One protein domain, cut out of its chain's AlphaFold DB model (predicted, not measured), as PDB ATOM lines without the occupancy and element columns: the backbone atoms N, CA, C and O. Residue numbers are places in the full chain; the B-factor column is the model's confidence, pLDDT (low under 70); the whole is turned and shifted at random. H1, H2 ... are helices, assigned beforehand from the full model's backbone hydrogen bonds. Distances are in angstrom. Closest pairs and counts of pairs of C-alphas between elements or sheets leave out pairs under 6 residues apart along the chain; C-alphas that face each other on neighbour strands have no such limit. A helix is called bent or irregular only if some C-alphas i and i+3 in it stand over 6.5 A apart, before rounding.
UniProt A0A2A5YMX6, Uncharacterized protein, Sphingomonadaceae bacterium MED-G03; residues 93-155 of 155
ATOM      1  N   GLU A  93     153.787 172.171 129.420       57.16
ATOM      2  CA  GLU A  93     153.104 171.924 128.151       57.16
ATOM      3  C   GLU A  93     153.805 170.789 127.372       57.16
ATOM      4  O   GLU A  93     155.038 170.718 127.364       57.16
ATOM      5  N   PRO A  94     153.071 169.901 126.670       57.28
ATOM      6  CA  PRO A  94     153.662 168.761 125.958       57.28
ATOM      7  C   PRO A  94     154.759 169.135 124.948       57.28
ATOM      8  O   PRO A  94     155.716 168.386 124.759       57.28
ATOM      9  N   GLU A  95     154.634 170.296 124.305       61.44
ATOM     10  CA  GLU A  95     155.616 170.807 123.343       61.44
ATOM     11  C   GLU A  95     156.923 171.228 124.024       61.44
ATOM     12  O   GLU A  95     158.007 171.062 123.470       61.44
ATOM     13  N   ASP A  96     156.834 171.758 125.241       63.38
ATOM     14  CA  ASP A  96     157.991 172.157 126.037       63.38
ATOM     15  C   ASP A  96     158.753 170.931 126.555       63.38
ATOM     16  O   ASP A  96     159.975 170.869 126.450       63.38
ATOM     17  N   VAL A  97     158.036 169.878 126.963       60.47
ATOM     18  CA  VAL A  97     158.649 168.577 127.288       60.47
ATOM     19  C   VAL A  97     159.455 168.033 126.104       60.47
ATOM     20  O   VAL A  97     160.577 167.559 126.286       60.47
ATOM     21  N   GLN A  98     158.927 168.136 124.882       61.75
ATOM     22  CA  GLN A  98     159.633 167.685 123.681       61.75
ATOM     23  C   GLN A  98     160.894 168.523 123.389       61.75
ATOM     24  O   GLN A  98     161.921 167.975 122.972       61.75
ATOM     25  N   ARG A  99     160.846 169.839 123.633       68.62
ATOM     26  CA  ARG A  99     162.016 170.730 123.516       68.62
ATOM     27  C   ARG A  99     163.073 170.397 124.567       68.62
ATOM     28  O   ARG A  99     164.242 170.282 124.209       68.62
ATOM     29  N   ILE A 100     162.672 170.155 125.815       65.94
ATOM     30  CA  ILE A 100     163.566 169.719 126.897       65.94
ATOM     31  C   ILE A 100     164.272 168.411 126.516       65.94
ATOM     32  O   ILE A 100     165.498 168.338 126.583       65.94
ATOM     33  N   GLU A 101     163.531 167.394 126.058       62.72
ATOM     34  CA  GLU A 101     164.133 166.128 125.607       62.72
ATOM     35  C   GLU A 101     165.134 166.350 124.455       62.72
ATOM     36  O   GLU A 101     166.222 165.776 124.476       62.72
ATOM     37  N   SER A 102     164.830 167.245 123.511       66.94
ATOM     38  CA  SER A 102     165.739 167.574 122.400       66.94
ATOM     39  C   SER A 102     167.008 168.305 122.867       66.94
ATOM     40  O   SER A 102     168.102 167.998 122.392       66.94
ATOM     41  N   ILE A 103     166.887 169.237 123.824       66.62
ATOM     42  CA  ILE A 103     168.025 169.923 124.466       66.62
ATOM     43  C   ILE A 103     168.939 168.892 125.125       66.62
ATOM     44  O   ILE A 103     170.148 168.909 124.895       66.62
ATOM     45  N   PHE A 104     168.370 167.942 125.864       64.69
ATOM     46  CA  PHE A 104     169.149 166.877 126.493       64.69
ATOM     47  C   PHE A 104     169.869 165.975 125.485       64.69
ATOM     48  O   PHE A 104     171.036 165.643 125.697       64.69
ATOM     49  N   GLU A 105     169.208 165.580 124.394       59.59
ATOM     50  CA  GLU A 105     169.839 164.772 123.342       59.59
ATOM     51  C   GLU A 105     171.011 165.508 122.686       59.59
ATOM     52  O   GLU A 105     172.073 164.921 122.471       59.59
ATOM     53  N   PHE A 106     170.859 166.806 122.436       67.06
ATOM     54  CA  PHE A 106     171.918 167.628 121.864       67.06
ATOM     55  C   PHE A 106     173.086 167.840 122.824       67.06
ATOM     56  O   PHE A 106     174.243 167.719 122.419       67.06
ATOM     57  N   MET A 107     172.812 168.070 124.110       68.31
ATOM     58  CA  MET A 107     173.855 168.181 125.135       68.31
ATOM     59  C   MET A 107     174.705 166.910 125.256       68.31
ATOM     60  O   MET A 107     175.859 166.989 125.665       68.31
ATOM     61  N   ALA A 108     174.172 165.744 124.882       64.81
ATOM     62  CA  ALA A 108     174.917 164.486 124.894       64.81
ATOM     63  C   ALA A 108     175.938 164.348 123.742       64.81
ATOM     64  O   ALA A 108     176.693 163.372 123.719       64.81
ATOM     65  N   THR A 109     175.965 165.282 122.786       62.75
ATOM     66  CA  THR A 109     176.972 165.331 121.711       62.75
ATOM     67  C   THR A 109     178.287 165.956 122.192       62.75
ATOM     68  O   THR A 109     178.313 166.672 123.191       62.75
ATOM     69  N   ASP A 110     179.385 165.713 121.464       59.12
ATOM     70  CA  ASP A 110     180.742 166.126 121.866       59.12
ATOM     71  C   ASP A 110     180.879 167.640 122.138       59.12
ATOM     72  O   ASP A 110     181.673 168.043 122.988       59.12
ATOM     73  N   GLU A 111     180.100 168.481 121.446       72.75
ATOM     74  CA  GLU A 111     180.129 169.946 121.599       72.75
ATOM     75  C   GLU A 111     178.806 170.550 122.093       72.75
ATOM     76  O   GLU A 111     178.785 171.704 122.527       72.75
ATOM     77  N   GLY A 112     177.697 169.805 122.057       68.38
ATOM     78  CA  GLY A 112     176.373 170.367 122.321       68.38
ATOM     79  C   GLY A 112     176.176 170.839 123.760       68.38
ATOM     80  O   GLY A 112     175.521 171.857 123.973       68.38
ATOM     81  N   ALA A 113     176.799 170.183 124.746       72.00
ATOM     82  CA  ALA A 113     176.755 170.646 126.136       72.00
ATOM     83  C   ALA A 113     177.355 172.050 126.286       72.00
ATOM     84  O   ALA A 113     176.743 172.914 126.907       72.00
ATOM     85  N   TYR A 114     178.518 172.295 125.676       75.69
ATOM     86  CA  TYR A 114     179.178 173.600 125.731       75.69
ATOM     87  C   TYR A 114     178.353 174.678 125.038       75.69
ATOM     88  O   TYR A 114     178.241 175.778 125.559       75.69
ATOM     89  N   GLN A 115     177.715 174.357 123.911       80.06
ATOM     90  CA  GLN A 115     176.883 175.319 123.189       80.06
ATOM     91  C   GLN A 115     175.627 175.716 123.974       80.06
ATOM     92  O   GLN A 115     175.264 176.890 123.979       80.06
ATOM     93  N   VAL A 116     174.979 174.770 124.661       78.19
ATOM     94  CA  VAL A 116     173.815 175.076 125.510       78.19
ATOM     95  C   VAL A 116     174.239 175.861 126.749       78.19
ATOM     96  O   VAL A 116     173.593 176.851 127.082       78.19
ATOM     97  N   ILE A 117     175.344 175.478 127.397       77.75
ATOM     98  CA  ILE A 117     175.887 176.209 128.552       77.75
ATOM     99  C   ILE A 117     176.272 177.640 128.156       77.75
ATOM    100  O   ILE A 117     175.876 178.581 128.835       77.75
ATOM    101  N   ASP A 118     176.973 177.831 127.036       84.00
ATOM    102  CA  ASP A 118     177.328 179.163 126.539       84.00
ATOM    103  C   ASP A 118     176.084 179.989 126.206       84.00
ATOM    104  O   ASP A 118     176.046 181.188 126.485       84.00
ATOM    105  N   TRP A 119     175.049 179.374 125.629       89.12
ATOM    106  CA  TRP A 119     173.790 180.067 125.358       89.12
ATOM    107  C   TRP A 119     173.125 180.549 126.657       89.12
ATOM    108  O   TRP A 119     172.802 181.732 126.778       89.12
ATOM    109  N   VAL A 120     173.004 179.666 127.654       86.00
ATOM    110  CA  VAL A 120     172.429 179.983 128.975       86.00
ATOM    111  C   VAL A 120     173.249 181.069 129.676       86.00
ATOM    112  O   VAL A 120     172.684 182.061 130.136       86.00
ATOM    113  N   ASN A 121     174.578 180.957 129.672       85.06
ATOM    114  CA  ASN A 121     175.473 181.933 130.293       85.06
ATOM    115  C   ASN A 121     175.395 183.307 129.620       85.06
ATOM    116  O   ASN A 121     175.387 184.331 130.301       85.06
ATOM    117  N   ASN A 122     175.295 183.356 128.289       88.00
ATOM    118  CA  ASN A 122     175.131 184.620 127.567       88.00
ATOM    119  C   ASN A 122     173.779 185.289 127.858       88.00
ATOM    120  O   ASN A 122     173.676 186.517 127.793       88.00
ATOM    121  N   ARG A 123     172.745 184.499 128.163       87.50
ATOM    122  CA  ARG A 123     171.383 184.982 128.408       87.50
ATOM    123  C   ARG A 123     171.160 185.413 129.859       87.50
ATOM    124  O   ARG A 123     170.579 186.473 130.088       87.50
ATOM    125  N   PHE A 124     171.618 184.613 130.818       87.12
ATOM    126  CA  PHE A 124     171.297 184.765 132.242       87.12
ATOM    127  C   PHE A 124     172.517 185.056 133.132       87.12
ATOM    128  O   PHE A 124     172.346 185.473 134.278       87.12
ATOM    129  N   GLY A 125     173.733 184.913 132.599       80.50
ATOM    130  CA  GLY A 125     174.999 185.080 133.319       80.50
ATOM    131  C   GLY A 125     175.607 183.753 133.788       80.50
ATOM    132  O   GLY A 125     174.913 182.755 133.926       80.50
ATOM    133  N   GLU A 126     176.918 183.750 134.057       72.75
ATOM    134  CA  GLU A 126     177.690 182.547 134.435       72.75
ATOM    135  C   GLU A 126     177.311 181.950 135.805       72.75
ATOM    136  O   GLU A 126     177.661 180.810 136.096       72.75
ATOM    137  N   GLU A 127     176.619 182.712 136.658       74.19
ATOM    138  CA  GLU A 127     176.143 182.250 137.974       74.19
ATOM    139  C   GLU A 127     174.761 181.579 137.909       74.19
ATOM    140  O   GLU A 127     174.249 181.123 138.931       74.19
ATOM    141  N   PHE A 128     174.134 181.550 136.731       71.00
ATOM    142  CA  PHE A 128     172.802 180.992 136.557       71.00
ATOM    143  C   PHE A 128     172.833 179.458 136.546       71.00
ATOM    144  O   PHE A 128     173.655 178.846 135.862       71.00
ATOM    145  N   ASP A 129     171.911 178.833 137.283       70.44
ATOM    146  CA  ASP A 129     171.821 177.377 137.343       70.44
ATOM    147  C   ASP A 129     171.152 176.822 136.080       70.44
ATOM    148  O   ASP A 129     169.973 177.050 135.804       70.44
ATOM    149  N   ILE A 130     171.906 176.054 135.297       67.12
ATOM    150  CA  ILE A 130     171.374 175.403 134.100       67.12
ATOM    151  C   ILE A 130     170.243 174.418 134.430       67.12
ATOM    152  O   ILE A 130     169.375 174.186 133.587       67.12
ATOM    153  N   GLU A 131     170.207 173.862 135.645       63.22
ATOM    154  CA  GLU A 131     169.121 172.983 136.082       63.22
ATOM    155  C   GLU A 131     167.781 173.730 136.114       63.22
ATOM    156  O   GLU A 131     166.769 173.184 135.666       63.22
ATOM    157  N   ASP A 132     167.776 174.996 136.531       69.19
ATOM    158  CA  ASP A 132     166.575 175.834 136.550       69.19
ATOM    159  C   ASP A 132     166.041 176.051 135.128       69.19
ATOM    160  O   ASP A 132     164.848 175.863 134.872       69.19
ATOM    161  N   PHE A 133     166.928 176.332 134.168       74.75
ATOM    162  CA  PHE A 133     166.566 176.444 132.750       74.75
ATOM    163  C   PHE A 133     166.008 175.139 132.165       74.75
ATOM    164  O   PHE A 133     165.164 175.183 131.271       74.75
ATOM    165  N   LEU A 134     166.436 173.972 132.652       67.69
ATOM    166  CA  LEU A 134     165.997 172.669 132.135       67.69
ATOM    167  C   LEU A 134     164.739 172.124 132.822       67.69
ATOM    168  O   LEU A 134     164.101 171.220 132.279       67.69
ATOM    169  N   THR A 135     164.385 172.638 134.003       62.66
ATOM    170  CA  THR A 135     163.351 172.031 134.856       62.66
ATOM    171  C   THR A 135     162.197 172.961 135.214       62.66
ATOM    172  O   THR A 135     161.081 172.471 135.405       62.66
ATOM    173  N   LEU A 136     162.409 174.282 135.274       66.31
ATOM    174  CA  LEU A 136     161.361 175.220 135.675       66.31
ATOM    175  C   LEU A 136     160.481 175.645 134.479       66.31
ATOM    176  O   LEU A 136     161.004 175.945 133.398       66.31
ATOM    177  N   PRO A 137     159.143 175.715 134.638       65.12
ATOM    178  CA  PRO A 137     158.229 176.139 133.567       65.12
ATOM    179  C   PRO A 137     158.458 177.564 133.086       65.12
ATOM    180  O   PRO A 137     158.206 177.866 131.923       65.12
ATOM    181  N   ASP A 138     158.950 178.430 133.972       78.62
ATOM    182  CA  ASP A 138     159.119 179.859 133.705       78.62
ATOM    183  C   ASP A 138     160.066 180.125 132.521       78.62
ATOM    184  O   ASP A 138     159.932 181.144 131.849       78.62
ATOM    185  N   TYR A 139     160.948 179.170 132.204       79.56
ATOM    186  CA  TYR A 139     161.895 179.247 131.089       79.56
ATOM    187  C   TYR A 139     161.427 178.528 129.816       79.56
ATOM    188  O   TYR A 139     162.227 178.315 128.906       79.56
ATOM    189  N   ALA A 140     160.149 178.151 129.705       76.44
ATOM    190  CA  ALA A 140     159.621 177.482 128.508       76.44
ATOM    191  C   ALA A 140     159.842 178.307 127.225       76.44
ATOM    192  O   ALA A 140     160.247 177.770 126.193       76.44
ATOM    193  N   ASN A 141     159.642 179.626 127.306       85.06
ATOM    194  CA  ASN A 141     159.875 180.530 126.177       85.06
ATOM    195  C   ASN A 141     161.369 180.636 125.839       85.06
ATOM    196  O   ASN A 141     161.740 180.615 124.670       85.06
ATOM    197  N   ASP A 142     162.239 180.691 126.851       86.88
ATOM    198  CA  ASP A 142     163.687 180.737 126.639       86.88
ATOM    199  C   ASP A 142     164.214 179.417 126.050       86.88
ATOM    200  O   ASP A 142     165.105 179.435 125.205       86.88
ATOM    201  N   ARG A 143     163.634 178.265 126.418       83.81
ATOM    202  CA  ARG A 143     163.938 176.965 125.792       83.81
ATOM    203  C   ARG A 143     163.521 176.923 124.327       83.81
ATOM    204  O   ARG A 143     164.238 176.356 123.503       83.81
ATOM    205  N   GLU A 144     162.384 177.518 123.984       85.62
ATOM    206  CA  GLU A 144     161.969 177.673 122.590       85.62
ATOM    207  C   GLU A 144     162.912 178.598 121.806       85.62
ATOM    208  O   GLU A 144     163.296 178.264 120.682       85.62
ATOM    209  N   GLU A 145     163.337 179.718 122.391       87.44
ATOM    210  CA  GLU A 145     164.339 180.605 121.788       87.44
ATOM    211  C   GLU A 145     165.673 179.879 121.577       87.44
ATOM    212  O   GLU A 145     166.180 179.871 120.454       87.44
ATOM    213  N   ALA A 146     166.185 179.180 122.593       85.44
ATOM    214  CA  ALA A 146     167.405 178.380 122.494       85.44
ATOM    215  C   ALA A 146     167.301 177.323 121.388       85.44
ATOM    216  O   ALA A 146     168.206 177.174 120.562       85.44
ATOM    217  N   PHE A 147     166.168 176.622 121.320       83.81
ATOM    218  CA  PHE A 147     165.908 175.637 120.277       83.81
ATOM    219  C   PHE A 147     165.959 176.270 118.882       83.81
ATOM    220  O   PHE A 147     166.557 175.704 117.971       83.81
ATOM    221  N   ASN A 148     165.389 177.461 118.699       85.19
ATOM    222  CA  ASN A 148     165.368 178.150 117.411       85.19
ATOM    223  C   ASN A 148     166.732 178.758 117.028       85.19
ATOM    224  O   ASN A 148     167.152 178.638 115.874       85.19
ATOM    225  N   GLU A 149     167.441 179.374 117.974       83.94
ATOM    226  CA  GLU A 149     168.726 180.051 117.740       83.94
ATOM    227  C   GLU A 149     169.868 179.070 117.481       83.94
ATOM    228  O   GLU A 149     170.696 179.289 116.592       83.94
ATOM    229  N   ILE A 150     169.858 177.930 118.176       79.44
ATOM    230  CA  ILE A 150     170.807 176.834 117.942       79.44
ATOM    231  C   ILE A 150     170.388 176.016 116.692       79.44
ATOM    232  O   ILE A 150     171.049 175.065 116.268       79.44
ATOM    233  N   GLY A 151     169.316 176.435 116.004       54.78
ATOM    234  CA  GLY A 151     168.895 175.907 114.708       54.78
ATOM    235  C   GLY A 151     168.269 174.520 114.801       54.78
ATOM    236  O   GLY A 151     168.576 173.659 113.976       54.78
ATOM    237  N   GLY A 152     167.432 174.310 115.815       59.97
ATOM    238  CA  GLY A 152     166.727 173.067 116.122       59.97
ATOM    239  C   GLY A 152     167.593 171.998 116.787       59.97
ATOM    240  O   GLY A 152     167.223 170.830 116.732       59.97
ATOM    241  N   LEU A 153     168.735 172.405 117.366       64.56
ATOM    242  CA  LEU A 153     169.744 171.577 118.047       64.56
ATOM    243  C   LEU A 153     170.371 170.487 117.158       64.56
ATOM    244  O   LEU A 153     170.247 169.288 117.397       64.56
ATOM    245  N   LYS A 154     171.018 170.944 116.083       57.09
ATOM    246  CA  LYS A 154     171.473 170.158 114.921       57.09
ATOM    247  C   LYS A 154     172.208 168.843 115.266       57.09
ATOM    248  O   LYS A 154     173.267 168.881 115.885       57.09
ATOM    249  N   LEU A 155     171.654 167.727 114.760       47.28
ATOM    250  CA  LEU A 155     172.202 166.353 114.735       47.28
ATOM    251  C   LEU A 155     173.523 166.222 113.964       47.28
ATOM    252  O   LEU A 155     173.616 166.798 112.852       47.28
TER     253      LEU A 155
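This is residues 93 to 155 of the 155 residues of an uncharacterized protein of Sphingomonadaceae bacterium MED-G03 (UniProt A0A2A5YMX6). Four helices form a small, rounded, compact cluster: H4 crosses H1, H2 makes a corner with the end of H1, and short H3 follows between H2 and H4. The 63 printed residues, all helix by class, have no named strand, a radius of gyration of the C-alphas of 10.6 A and spans of 28 by 26 by 17 A.

Start from H1, residues 94 to 107. H4, residues 137 to 149, touches it at a steep tilt of 57 degrees; the closest C-alphas, Asp 96 and Ala 140, are 6.1 A apart. With residues 103 to 107 alone H1 touches H2, residues 112 to 124, closest at C-alphas 107 and 113, 3.9 A. H3, residues 130 to 135, only just touches H2, with 3 pairs of C-alphas within 8 A, closest Val 120 and Ile 130, 7.0 A. H3 and H4 touch only at the corner. Every O i to N i+4 pair is within hydrogen-bond range in H1, H2 and H3, and 7 of 9 in H4.

Find C-alpha 94 at (153.662, 168.761, 125.958), where H1 begins its 20.2 A; H2 runs 18.2 A, H3 8.7 A. H4, irregular with C-alphas 138 and 141 7.6 A apart, runs 19.4 A to C-alpha 149 at (168.726, 180.051, 117.740).

The printed part has no cut, and its three links are tight. Mean pLDDT of the printed part is 72.1; 31 residues are under 70, among them 93 to 110.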